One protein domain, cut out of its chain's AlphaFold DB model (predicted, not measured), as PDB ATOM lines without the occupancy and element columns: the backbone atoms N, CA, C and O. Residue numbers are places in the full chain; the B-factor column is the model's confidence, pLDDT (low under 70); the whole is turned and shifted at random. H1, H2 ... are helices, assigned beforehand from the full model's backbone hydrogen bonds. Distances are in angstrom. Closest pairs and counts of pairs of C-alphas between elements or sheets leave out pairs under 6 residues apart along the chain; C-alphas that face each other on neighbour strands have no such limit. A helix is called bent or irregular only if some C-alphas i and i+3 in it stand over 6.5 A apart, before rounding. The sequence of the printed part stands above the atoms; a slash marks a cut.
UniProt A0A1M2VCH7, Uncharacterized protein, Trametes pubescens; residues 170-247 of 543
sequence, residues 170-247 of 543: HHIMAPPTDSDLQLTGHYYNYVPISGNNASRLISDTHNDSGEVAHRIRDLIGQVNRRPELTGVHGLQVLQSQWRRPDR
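This is residues 170 to 247 of the 543 residues of an uncharacterized protein of Trametes pubescens (UniProt A0A1M2VCH7). You are looking at a small knot of crossed helices, with the longest one, H3, in its middle. H2 makes a hairpin with H3, H5 packs on both so that the three centres make a triangle, H1 packs on residues 211 to 215 of H3 from another side, and the short H4 joins H3 to H5. The 78 printed residues hold five named helices, in the order H1 to H5, and no named strand: the class is all helix. The whole is compact, with a radius of gyration of the C-alphas of 11.7 A, and spans 35 by 24 by 22 A.

Start at His 170; residues 170 to 180 come before the first named helix. Find C-alpha 181 at (-45.298, -6.886, -38.499), where H1 begins; it covers residues 181 to 187 and is irregular, with C-alphas 183 and 186 9.5 A apart. Next, H2 runs from residue 195 to 204, 14.2 A. Find C-alpha 211 at (-40.236, -12.378, -43.412); from there H3 runs 18.5 A to residue 223. H4, residues 227 to 231, measures 8.1 A; it is neither bent nor irregular, but only just, with C-alphas 228 and 231 6.2 A apart. H5, residues 233 to 241, runs 11.7 A and ends at C-alpha 241, (-46.994, -26.848, -52.471).

Begin with H3, the hub, which touches three helices. With residues 211 to 215 alone it touches H1, about perpendicular at 89 degrees; the closest C-alphas, of Thr 184 and Glu 211, are 4.1 A apart. With residues 212 to 216 alone it touches H2, closest at the C-alphas of Asp 204 and Val 212, 7.0 A; this helical hairpin has a steep tilt of 38 degrees, opposite ways. H3 and H5 touch, about perpendicular at 74 degrees, closest at the C-alphas of Ile 220 and Gln 239, 6.0 A. H2 and H5 touch at a steep tilt of 49 degrees, the same way; the C-alphas of Gly 195 and Gly 234 are closest, at 4.3 A. H4 is close but not clearly touching to H3, where the C-alphas of Val 223 and Leu 229 come closest at 5.4 A, and likewise to H5, where those of Thr 230 and Gln 236 come closest at 5.3 A. H1 is apart from H2, H4 and H5. Look at the backbones: every O i to N i+4 pair is within hydrogen-bond range in H2, H3 and H5, against 1 of 3 in H1 and 0 of 1 in H4, where the O i to N i+3 pairs within range are 1 of 4 and 2 of 2.

The two C-alphas farthest apart are those of His 170 and Arg 247, 38.3 A. The printed part has no cut, and no link between helices is long. Look for low confidence, pLDDT under 70, at residues 170 to 173, 207, 209 and 244 to 247; the mean of the printed part is 80.7.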
ATOM      1  N   HIS A 170     -66.972 -14.896 -50.966       63.16
ATOM      2  CA  HIS A 170     -68.125 -14.474 -50.151       63.16
ATOM      3  C   HIS A 170     -68.680 -15.550 -49.196       63.16
ATOM      4  O   HIS A 170     -69.401 -15.216 -48.260       63.16
ATOM      5  N   HIS A 171     -68.338 -16.825 -49.402       63.62
ATOM      6  CA  HIS A 171     -68.724 -17.935 -48.525       63.62
ATOM      7  C   HIS A 171     -67.780 -18.138 -47.318       63.62
ATOM      8  O   HIS A 171     -68.052 -18.993 -46.479       63.62
ATOM      9  N   ILE A 172     -66.684 -17.374 -47.203       67.94
ATOM     10  CA  ILE A 172     -65.693 -17.488 -46.118       67.94
ATOM     11  C   ILE A 172     -65.762 -16.229 -45.248       67.94
ATOM     12  O   ILE A 172     -65.136 -15.212 -45.546       67.94
ATOM     13  N   MET A 173     -66.534 -16.310 -44.159       59.47
ATOM     14  CA  MET A 173     -67.004 -15.159 -43.365       59.47
ATOM     15  C   MET A 173     -65.917 -14.282 -42.721       59.47
ATOM     16  O   MET A 173     -66.202 -13.137 -42.381       59.47
ATOM     17  N   ALA A 174     -64.687 -14.778 -42.552       74.88
ATOM     18  CA  ALA A 174     -63.571 -13.981 -42.044       74.88
ATOM     19  C   ALA A 174     -62.231 -14.409 -42.676       74.88
ATOM     20  O   ALA A 174     -61.956 -15.618 -42.711       74.88
ATOM     21  N   PRO A 175     -61.382 -13.461 -43.123       81.31
ATOM     22  CA  PRO A 175     -60.050 -13.753 -43.654       81.31
ATOM     23  C   PRO A 175     -59.093 -14.309 -42.578       81.31
ATOM     24  O   PRO A 175     -59.461 -14.392 -41.400       81.31
ATOM     25  N   PRO A 176     -57.868 -14.720 -42.958       84.81
ATOM     26  CA  PRO A 176     -56.762 -14.894 -42.024       84.81
ATOM     27  C   PRO A 176     -56.474 -13.597 -41.260       84.81
ATOM     28  O   PRO A 176     -56.580 -12.506 -41.816       84.81
ATOM     29  N   THR A 177     -56.063 -13.729 -40.005       86.12
ATOM     30  CA  THR A 177     -55.528 -12.640 -39.187       86.12
ATOM     31  C   THR A 177     -54.188 -12.164 -39.754       86.12
ATOM     32  O   THR A 177     -53.414 -12.953 -40.313       86.12
ATOM     33  N   ASP A 178     -53.878 -10.884 -39.580       87.38
ATOM     34  CA  ASP A 178     -52.547 -10.339 -39.851       87.38
ATOM     35  C   ASP A 178     -51.488 -10.980 -38.934       87.38
ATOM     36  O   ASP A 178     -51.753 -11.302 -37.774       87.38
ATOM     37  N   SER A 179     -50.285 -11.185 -39.467       85.38
ATOM     38  CA  SER A 179     -49.130 -11.666 -38.704       85.38
ATOM     39  C   SER A 179     -48.424 -10.513 -37.980       85.38
ATOM     40  O   SER A 179     -48.664  -9.340 -38.263       85.38
ATOM     41  N   ASP A 180     -47.502 -10.833 -37.066       79.75
ATOM     42  CA  ASP A 180     -46.653  -9.822 -36.427       79.75
ATOM     43  C   ASP A 180     -45.784  -9.098 -37.470       79.75
ATOM     44  O   ASP A 180     -44.930  -9.700 -38.133       79.75
ATOM     45  N   LEU A 181     -45.998  -7.787 -37.587       79.19
ATOM     46  CA  LEU A 181     -45.298  -6.886 -38.499       79.19
ATOM     47  C   LEU A 181     -43.781  -6.844 -38.228       79.19
ATOM     48  O   LEU A 181     -43.013  -6.636 -39.161       79.19
ATOM     49  N   GLN A 182     -43.319  -7.135 -37.003       73.06
ATOM     50  CA  GLN A 182     -41.882  -7.257 -36.697       73.06
ATOM     51  C   GLN A 182     -41.238  -8.532 -37.267       73.06
ATOM     52  O   GLN A 182     -40.022  -8.581 -37.429       73.06
ATOM     53  N   LEU A 183     -42.033  -9.567 -37.559       75.00
ATOM     54  CA  LEU A 183     -41.561 -10.866 -38.062       75.00
ATOM     55  C   LEU A 183     -41.877 -11.099 -39.543       75.00
ATOM     56  O   LEU A 183     -41.403 -12.076 -40.116       75.00
ATOM     57  N   THR A 184     -42.721 -10.257 -40.140       80.50
ATOM     58  CA  THR A 184     -43.251 -10.434 -41.504       80.50
ATOM     59  C   THR A 184     -43.225  -9.159 -42.351       80.50
ATOM     60  O   THR A 184     -43.655  -9.192 -43.505       80.50
ATOM     61  N   GLY A 185     -42.725  -8.050 -41.792       85.31
ATOM     62  CA  GLY A 185     -42.489  -6.785 -42.482       85.31
ATOM     63  C   GLY A 185     -43.679  -6.330 -43.319       85.31
ATOM     64  O   GLY A 185     -44.771  -6.107 -42.803       85.31
ATOM     65  N   HIS A 186     -43.476  -6.210 -44.628       83.69
ATOM     66  CA  HIS A 186     -44.501  -5.759 -45.572       83.69
ATOM     67  C   HIS A 186     -45.468  -6.868 -46.041       83.69
ATOM     68  O   HIS A 186     -46.476  -6.565 -46.676       83.69
ATOM     69  N   TYR A 187     -45.219  -8.132 -45.678       87.19
ATOM     70  CA  TYR A 187     -46.106  -9.269 -45.956       87.19
ATOM     71  C   TYR A 187     -47.125  -9.540 -44.839       87.19
ATOM     72  O   TYR A 187     -47.956 -10.435 -44.987       87.19
ATOM     73  N   TYR A 188     -47.091  -8.784 -43.735       86.44
ATOM     74  CA  TYR A 188     -47.880  -9.038 -42.521       86.44
ATOM     75  C   TYR A 188     -49.386  -9.241 -42.753       86.44
ATOM     76  O   TYR A 188     -49.986 -10.107 -42.117       86.44
ATOM     77  N   ASN A 189     -49.976  -8.512 -43.705       87.25
ATOM     78  CA  ASN A 189     -51.384  -8.613 -44.098       87.25
ATOM     79  C   ASN A 189     -51.611  -9.327 -45.445       87.25
ATOM     80  O   ASN A 189     -52.750  -9.497 -45.879       87.25
ATOM     81  N   TYR A 190     -50.555  -9.787 -46.124       87.81
ATOM     82  CA  TYR A 190     -50.688 -10.436 -47.429       87.81
ATOM     83  C   TYR A 190     -51.391 -11.791 -47.297       87.81
ATOM     84  O   TYR A 190     -51.050 -12.589 -46.421       87.81
ATOM     85  N   VAL A 191     -52.351 -12.076 -48.181       89.50
ATOM     86  CA  VAL A 191     -53.044 -13.370 -48.259       89.50
ATOM     87  C   VAL A 191     -53.117 -13.811 -49.727       89.50
ATOM     88  O   VAL A 191     -53.682 -13.087 -50.551       89.50
ATOM     89  N   PRO A 192     -52.580 -14.988 -50.099       88.62
ATOM     90  CA  PRO A 192     -52.692 -15.482 -51.462       88.62
ATOM     91  C   PRO A 192     -54.111 -16.007 -51.721       88.62
ATOM     92  O   PRO A 192     -54.489 -17.074 -51.245       88.62
ATOM     93  N   ILE A 193     -54.897 -15.255 -52.495       85.69
ATOM     94  CA  ILE A 193     -56.256 -15.653 -52.903       85.69
ATOM     95  C   ILE A 193     -56.212 -16.678 -54.052       85.69
ATOM     96  O   ILE A 193     -56.956 -17.658 -54.046       85.69
ATOM     97  N   SER A 194     -55.307 -16.485 -55.019       87.19
ATOM     98  CA  SER A 194     -55.138 -17.343 -56.202       87.19
ATOM     99  C   SER A 194     -53.940 -18.297 -56.075       87.19
ATOM    100  O   SER A 194     -53.025 -18.057 -55.286       87.19
ATOM    101  N   GLY A 195     -53.905 -19.353 -56.901       82.31
ATOM    102  CA  GLY A 195     -52.733 -20.233 -57.003       82.31
ATOM    103  C   GLY A 195     -51.458 -19.482 -57.408       82.31
ATOM    104  O   GLY A 195     -50.426 -19.653 -56.771       82.31
ATOM    105  N   ASN A 196     -51.549 -18.566 -58.377       85.56
ATOM    106  CA  ASN A 196     -50.408 -17.761 -58.832       85.56
ATOM    107  C   ASN A 196     -49.863 -16.852 -57.716       85.56
ATOM    108  O   ASN A 196     -48.651 -16.707 -57.579       85.56
ATOM    109  N   ASN A 197     -50.745 -16.285 -56.883       87.25
ATOM    110  CA  ASN A 197     -50.347 -15.495 -55.714       87.25
ATOM    111  C   ASN A 197     -49.595 -16.356 -54.685       87.25
ATOM    112  O   ASN A 197     -48.649 -15.880 -54.066       87.25
ATOM    113  N   ALA A 198     -49.996 -17.619 -54.512       85.75
ATOM    114  CA  ALA A 198     -49.320 -18.557 -53.621       85.75
ATOM    115  C   ALA A 198     -47.955 -18.987 -54.172       85.75
ATOM    116  O   ALA A 198     -46.967 -18.919 -53.449       85.75
ATOM    117  N   SER A 199     -47.871 -19.364 -55.452       83.75
ATOM    118  CA  SER A 199     -46.600 -19.735 -56.084       83.75
ATOM    119  C   SER A 199     -45.610 -18.566 -56.110       83.75
ATOM    120  O   SER A 199     -44.442 -18.780 -55.807       83.75
ATOM    121  N   ARG A 200     -46.070 -17.327 -56.361       84.31
ATOM    122  CA  ARG A 200     -45.240 -16.116 -56.239       84.31
ATOM    123  C   ARG A 200     -44.713 -15.936 -54.812       84.31
ATOM    124  O   ARG A 200     -43.506 -15.857 -54.636       84.31
ATOM    125  N   LEU A 201     -45.593 -15.987 -53.806       87.19
ATOM    126  CA  LEU A 201     -45.199 -15.877 -52.396       87.19
ATOM    127  C   LEU A 201     -44.195 -16.972 -51.986       87.19
ATOM    128  O   LEU A 201     -43.282 -16.711 -51.212       87.19
ATOM    129  N   ILE A 202     -44.320 -18.192 -52.523       86.12
ATOM    130  CA  ILE A 202     -43.328 -19.260 -52.330       86.12
ATOM    131  C   ILE A 202     -41.995 -18.889 -53.002       86.12
ATOM    132  O   ILE A 202     -40.954 -18.998 -52.356       86.12
ATOM    133  N   SER A 203     -42.003 -18.417 -54.254       83.44
ATOM    134  CA  SER A 203     -40.789 -17.978 -54.961       83.44
ATOM    135  C   SER A 203     -40.060 -16.834 -54.252       83.44
ATOM    136  O   SER A 203     -38.832 -16.866 -54.164       83.44
ATOM    137  N   ASP A 204     -40.797 -15.872 -53.693       83.62
ATOM    138  CA  ASP A 204     -40.237 -14.716 -52.986       83.62
ATOM    139  C   ASP A 204     -39.386 -15.147 -51.764       83.62
ATOM    140  O   ASP A 204     -38.378 -14.507 -51.458       83.62
ATOM    141  N   THR A 205     -39.675 -16.305 -51.138       83.31
ATOM    142  CA  THR A 205     -38.863 -16.849 -50.021       83.31
ATOM    143  C   THR A 205     -37.414 -17.196 -50.376       83.31
ATOM    144  O   THR A 205     -36.597 -17.342 -49.469       83.31
ATOM    145  N   HIS A 206     -37.063 -17.337 -51.660       72.31
ATOM    146  CA  HIS A 206     -35.686 -17.640 -52.066       72.31
ATOM    147  C   HIS A 206     -34.746 -16.427 -52.009       72.31
ATOM    148  O   HIS A 206     -33.533 -16.611 -51.909       72.31
ATOM    149  N   ASN A 207     -35.296 -15.210 -52.059       69.12
ATOM    150  CA  ASN A 207     -34.538 -13.953 -52.098       69.12
ATOM    151  C   ASN A 207     -34.681 -13.121 -50.807       69.12
ATOM    152  O   ASN A 207     -34.012 -12.101 -50.653       69.12
ATOM    153  N   ASP A 208     -35.558 -13.551 -49.903       75.50
ATOM    154  CA  ASP A 208     -35.987 -12.838 -48.702       75.50
ATOM    155  C   ASP A 208     -35.135 -13.159 -47.450       75.50
ATOM    156  O   ASP A 208     -34.486 -14.201 -47.347       75.50
ATOM    157  N   SER A 209     -35.160 -12.254 -46.466       63.28
ATOM    158  CA  SER A 209     -34.482 -12.381 -45.167       63.28
ATOM    159  C   SER A 209     -35.145 -13.403 -44.224       63.28
ATOM    160  O   SER A 209     -34.515 -13.857 -43.264       63.28
ATOM    161  N   GLY A 210     -36.397 -13.789 -44.499       79.12
ATOM    162  CA  GLY A 210     -37.188 -14.760 -43.744       79.12
ATOM    163  C   GLY A 210     -38.599 -14.279 -43.377       79.12
ATOM    164  O   GLY A 210     -39.386 -15.089 -42.876       79.12
ATOM    165  N   GLU A 211     -38.928 -13.011 -43.630       85.06
ATOM    166  CA  GLU A 211     -40.236 -12.378 -43.412       85.06
ATOM    167  C   GLU A 211     -41.372 -13.118 -44.138       85.06
ATOM    168  O   GLU A 211     -42.375 -13.505 -43.527       85.06
ATOM    169  N   VAL A 212     -41.184 -13.411 -45.428       86.38
ATOM    170  CA  VAL A 212     -42.126 -14.176 -46.259       86.38
ATOM    171  C   VAL A 212     -42.288 -15.583 -45.692       86.38
ATOM    172  O   VAL A 212     -43.402 -16.076 -45.499       86.38
ATOM    173  N   ALA A 213     -41.173 -16.226 -45.339       86.75
ATOM    174  CA  ALA A 213     -41.182 -17.561 -44.756       86.75
ATOM    175  C   ALA A 213     -41.845 -17.589 -43.365       86.75
ATOM    176  O   ALA A 213     -42.315 -18.648 -42.939       86.75
ATOM    177  N   HIS A 214     -41.888 -16.472 -42.632       84.62
ATOM    178  CA  HIS A 214     -42.681 -16.317 -41.409       84.62
ATOM    179  C   HIS A 214     -44.178 -16.162 -41.722       84.62
ATOM    180  O   HIS A 214     -44.972 -16.907 -41.142       84.62
ATOM    181  N   ARG A 215     -44.570 -15.311 -42.685       90.81
ATOM    182  CA  ARG A 215     -45.983 -15.145 -43.083       90.81
ATOM    183  C   ARG A 215     -46.585 -16.442 -43.624       90.81
ATOM    184  O   ARG A 215     -47.687 -16.803 -43.225       90.81
ATOM    185  N   ILE A 216     -45.861 -17.194 -44.460       89.44
ATOM    186  CA  ILE A 216     -46.318 -18.501 -44.968       89.44
ATOM    187  C   ILE A 216     -46.551 -19.497 -43.822       89.44
ATOM    188  O   ILE A 216     -47.569 -20.192 -43.806       89.44
ATOM    189  N   ARG A 217     -45.640 -19.557 -42.837       87.38
ATOM    190  CA  ARG A 217     -45.793 -20.434 -41.662       87.38
ATOM    191  C   ARG A 217     -47.012 -20.063 -40.822       87.38
ATOM    192  O   ARG A 217     -47.712 -20.970 -40.374       87.38
ATOM    193  N   ASP A 218     -47.272 -18.773 -40.627       87.88
ATOM    194  CA  ASP A 218     -48.451 -18.314 -39.893       87.88
ATOM    195  C   ASP A 218     -49.746 -18.589 -40.671       87.88
ATOM    196  O   ASP A 218     -50.638 -19.235 -40.134       87.88
ATOM    197  N   LEU A 219     -49.821 -18.241 -41.963       90.19
ATOM    198  CA  LEU A 219     -50.973 -18.549 -42.825       90.19
ATOM    199  C   LEU A 219     -51.323 -20.045 -42.821       90.19
ATOM    200  O   LEU A 219     -52.483 -20.403 -42.628       90.19
ATOM    201  N   ILE A 220     -50.333 -20.933 -42.963       88.94
ATOM    202  CA  ILE A 220     -50.549 -22.387 -42.878       88.94
ATOM    203  C   ILE A 220     -50.981 -22.798 -41.460       88.94
ATOM    204  O   ILE A 220     -51.866 -23.638 -41.303       88.94
ATOM    205  N   GLY A 221     -50.414 -22.184 -40.417       88.12
ATOM    206  CA  GLY A 221     -50.853 -22.366 -39.031       88.12
ATOM    207  C   GLY A 221     -52.311 -21.954 -38.797       88.12
ATOM    208  O   GLY A 221     -53.026 -22.636 -38.065       88.12
ATOM    209  N   GLN A 222     -52.772 -20.887 -39.451       88.50
ATOM    210  CA  GLN A 222     -54.154 -20.418 -39.395       88.50
ATOM    211  C   GLN A 222     -55.106 -21.319 -40.193       88.50
ATOM    212  O   GLN A 222     -56.143 -21.696 -39.655       88.50
ATOM    213  N   VAL A 223     -54.745 -21.752 -41.408       89.19
ATOM    214  CA  VAL A 223     -55.528 -22.728 -42.202       89.19
ATOM    215  C   VAL A 223     -55.703 -24.044 -41.436       89.19
ATOM    216  O   VAL A 223     -56.812 -24.562 -41.338       89.19
ATOM    217  N   ASN A 224     -54.642 -24.540 -40.791       86.44
ATOM    218  CA  ASN A 224     -54.705 -25.750 -39.962       86.44
ATOM    219  C   ASN A 224     -55.572 -25.588 -38.692       86.44
ATOM    220  O   ASN A 224     -55.984 -26.590 -38.112       86.44
ATOM    221  N   ARG A 225     -55.841 -24.353 -38.240       86.00
ATOM    222  CA  ARG A 225     -56.748 -24.039 -37.113       86.00
ATOM    223  C   ARG A 225     -58.178 -23.721 -37.563       86.00
ATOM    224  O   ARG A 225     -59.107 -23.894 -36.783       86.00
ATOM    225  N   ARG A 226     -58.351 -23.233 -38.794       84.75
ATOM    226  CA  ARG A 226     -59.623 -22.832 -39.409       84.75
ATOM    227  C   ARG A 226     -59.735 -23.478 -40.796       84.75
ATOM    228  O   ARG A 226     -59.425 -22.820 -41.791       84.75
ATOM    229  N   PRO A 227     -60.195 -24.742 -40.891       78.56
ATOM    230  CA  PRO A 227     -60.267 -25.463 -42.166       78.56
ATOM    231  C   PRO A 227     -61.193 -24.793 -43.197       78.56
ATOM    232  O   PRO A 227     -61.020 -25.013 -44.392       78.56
ATOM    233  N   GLU A 228     -62.099 -23.911 -42.762       80.25
ATOM    234  CA  GLU A 228     -62.856 -22.951 -43.588       80.25
ATOM    235  C   GLU A 228     -61.985 -22.225 -44.630       80.25
ATOM    236  O   GLU A 228     -62.393 -22.029 -45.773       80.25
ATOM    237  N   LEU A 229     -60.759 -21.845 -44.246       81.81
ATOM    238  CA  LEU A 229     -59.824 -21.100 -45.090       81.81
ATOM    239  C   LEU A 229     -59.291 -21.931 -46.273       81.81
ATOM    240  O   LEU A 229     -58.755 -21.363 -47.222       81.81
ATOM    241  N   THR A 230     -59.478 -23.255 -46.258       78.69
ATOM    242  CA  THR A 230     -59.102 -24.159 -47.363       78.69
ATOM    243  C   THR A 230     -59.948 -23.919 -48.621       78.69
ATOM    244  O   THR A 230     -59.518 -24.277 -49.713       78.69
ATOM    245  N   GLY A 231     -61.115 -23.263 -48.507       79.81
ATOM    246  CA  GLY A 231     -61.903 -22.828 -49.670       79.81
ATOM    247  C   GLY A 231     -61.227 -21.731 -50.509       79.81
ATOM    248  O   GLY A 231     -61.641 -21.466 -51.637       79.81
ATOM    249  N   VAL A 232     -60.162 -21.102 -49.998       85.12
ATOM    250  CA  VAL A 232     -59.331 -20.163 -50.762       85.12
ATOM    251  C   VAL A 232     -58.277 -20.951 -51.537       85.12
ATOM    252  O   VAL A 232     -57.304 -21.435 -50.957       85.12
ATOM    253  N   HIS A 233     -58.426 -21.029 -52.861       82.94
ATOM    254  CA  HIS A 233     -57.520 -21.785 -53.737       82.94
ATOM    255  C   HIS A 233     -56.037 -21.430 -53.525       82.94
ATOM    256  O   HIS A 233     -55.182 -22.309 -53.539       82.94
ATOM    257  N   GLY A 234     -55.695 -20.158 -53.303       85.31
ATOM    258  CA  GLY A 234     -54.318 -19.763 -53.000       85.31
ATOM    259  C   GLY A 234     -53.797 -20.299 -51.663       85.31
ATOM    260  O   GLY A 234     -52.661 -20.755 -51.605       85.31
ATOM    261  N   LEU A 235     -54.617 -20.360 -50.610       87.56
ATOM    262  CA  LEU A 235     -54.221 -20.982 -49.338       87.56
ATOM    263  C   LEU A 235     -54.128 -22.511 -49.449       87.56
ATOM    264  O   LEU A 235     -53.223 -23.102 -48.862       87.56
ATOM    265  N   GLN A 236     -54.985 -23.148 -50.250       85.00
ATOM    266  CA  GLN A 236     -54.900 -24.580 -50.560       85.00
ATOM    267  C   GLN A 236     -53.628 -24.920 -51.361       85.00
ATOM    268  O   GLN A 236     -52.926 -25.886 -51.046       85.00
ATOM    269  N   VAL A 237     -53.279 -24.105 -52.365       85.19
ATOM    270  CA  VAL A 237     -52.011 -24.213 -53.107       85.19
ATOM    271  C   VAL A 237     -50.824 -23.973 -52.176       85.19
ATOM    272  O   VAL A 237     -49.869 -24.742 -52.217       85.19
ATOM    273  N   LEU A 238     -50.896 -22.985 -51.278       87.62
ATOM    274  CA  LEU A 238     -49.854 -22.733 -50.283       87.62
ATOM    275  C   LEU A 238     -49.652 -23.951 -49.365       87.62
ATOM    276  O   LEU A 238     -48.532 -24.423 -49.218       87.62
ATOM    277  N   GLN A 239     -50.725 -24.511 -48.800       85.75
ATOM    278  CA  GLN A 239     -50.671 -25.665 -47.894       85.75
ATOM    279  C   GLN A 239     -50.151 -26.945 -48.578       85.75
ATOM    280  O   GLN A 239     -49.490 -27.755 -47.930       85.75
ATOM    281  N   SER A 240     -50.433 -27.131 -49.874       82.25
ATOM    282  CA  SER A 240     -50.058 -28.335 -50.634       82.25
ATOM    283  C   SER A 240     -48.692 -28.244 -51.328       82.25
ATOM    284  O   SER A 240     -47.977 -29.245 -51.392       82.25
ATOM    285  N   GLN A 241     -48.292 -27.064 -51.817       83.56
ATOM    286  CA  GLN A 241     -46.994 -26.848 -52.471       83.56
ATOM    287  C   GLN A 241     -45.877 -26.462 -51.491       83.56
ATOM    288  O   GLN A 241     -44.707 -26.710 -51.794       83.56
ATOM    289  N   TRP A 242     -46.194 -25.912 -50.310       79.88
ATOM    290  CA  TRP A 242     -45.195 -25.600 -49.284       79.88
ATOM    291  C   TRP A 242     -44.641 -26.870 -48.628       79.88
ATOM    292  O   TRP A 242     -45.015 -27.278 -47.523       79.88
ATOM    293  N   ARG A 243     -43.669 -27.487 -49.305       70.94
ATOM    294  CA  ARG A 243     -42.770 -28.458 -48.686       70.94
ATOM    295  C   ARG A 243     -42.053 -27.759 -47.536       70.94
ATOM    296  O   ARG A 243     -41.226 -26.880 -47.768       70.94
ATOM    297  N   ARG A 244     -42.351 -28.167 -46.298       53.66
ATOM    298  CA  ARG A 244     -41.619 -27.695 -45.118       53.66
ATOM    299  C   ARG A 244     -40.106 -27.813 -45.362       53.66
ATOM    300  O   ARG A 244     -39.663 -28.893 -45.768       53.66
ATOM    301  N   PRO A 245     -39.294 -26.801 -45.013       51.62
ATOM    302  CA  PRO A 245     -37.846 -26.955 -44.889       51.62
ATOM    303  C   PRO A 245     -37.488 -27.770 -43.624       51.62
ATOM    304  O   PRO A 245     -36.756 -27.315 -42.747       51.62
ATOM    305  N   ASP A 246     -37.998 -29.006 -43.526       42.53
ATOM    306  CA  ASP A 246     -37.837 -29.935 -42.394       42.53
ATOM    307  C   ASP A 246     -36.504 -30.716 -42.449       42.53
ATOM    308  O   ASP A 246     -36.396 -31.902 -42.135       42.53
ATOM    309  N   ARG A 247     -35.423 -29.999 -42.762       42.09
ATOM    310  CA  ARG A 247     -34.135 -30.212 -42.091       42.09
ATOM    311  C   ARG A 247     -33.701 -28.869 -41.526       42.09
ATOM    312  O   ARG A 247     -33.800 -27.882 -42.248       42.09
TER     313      ARG A 247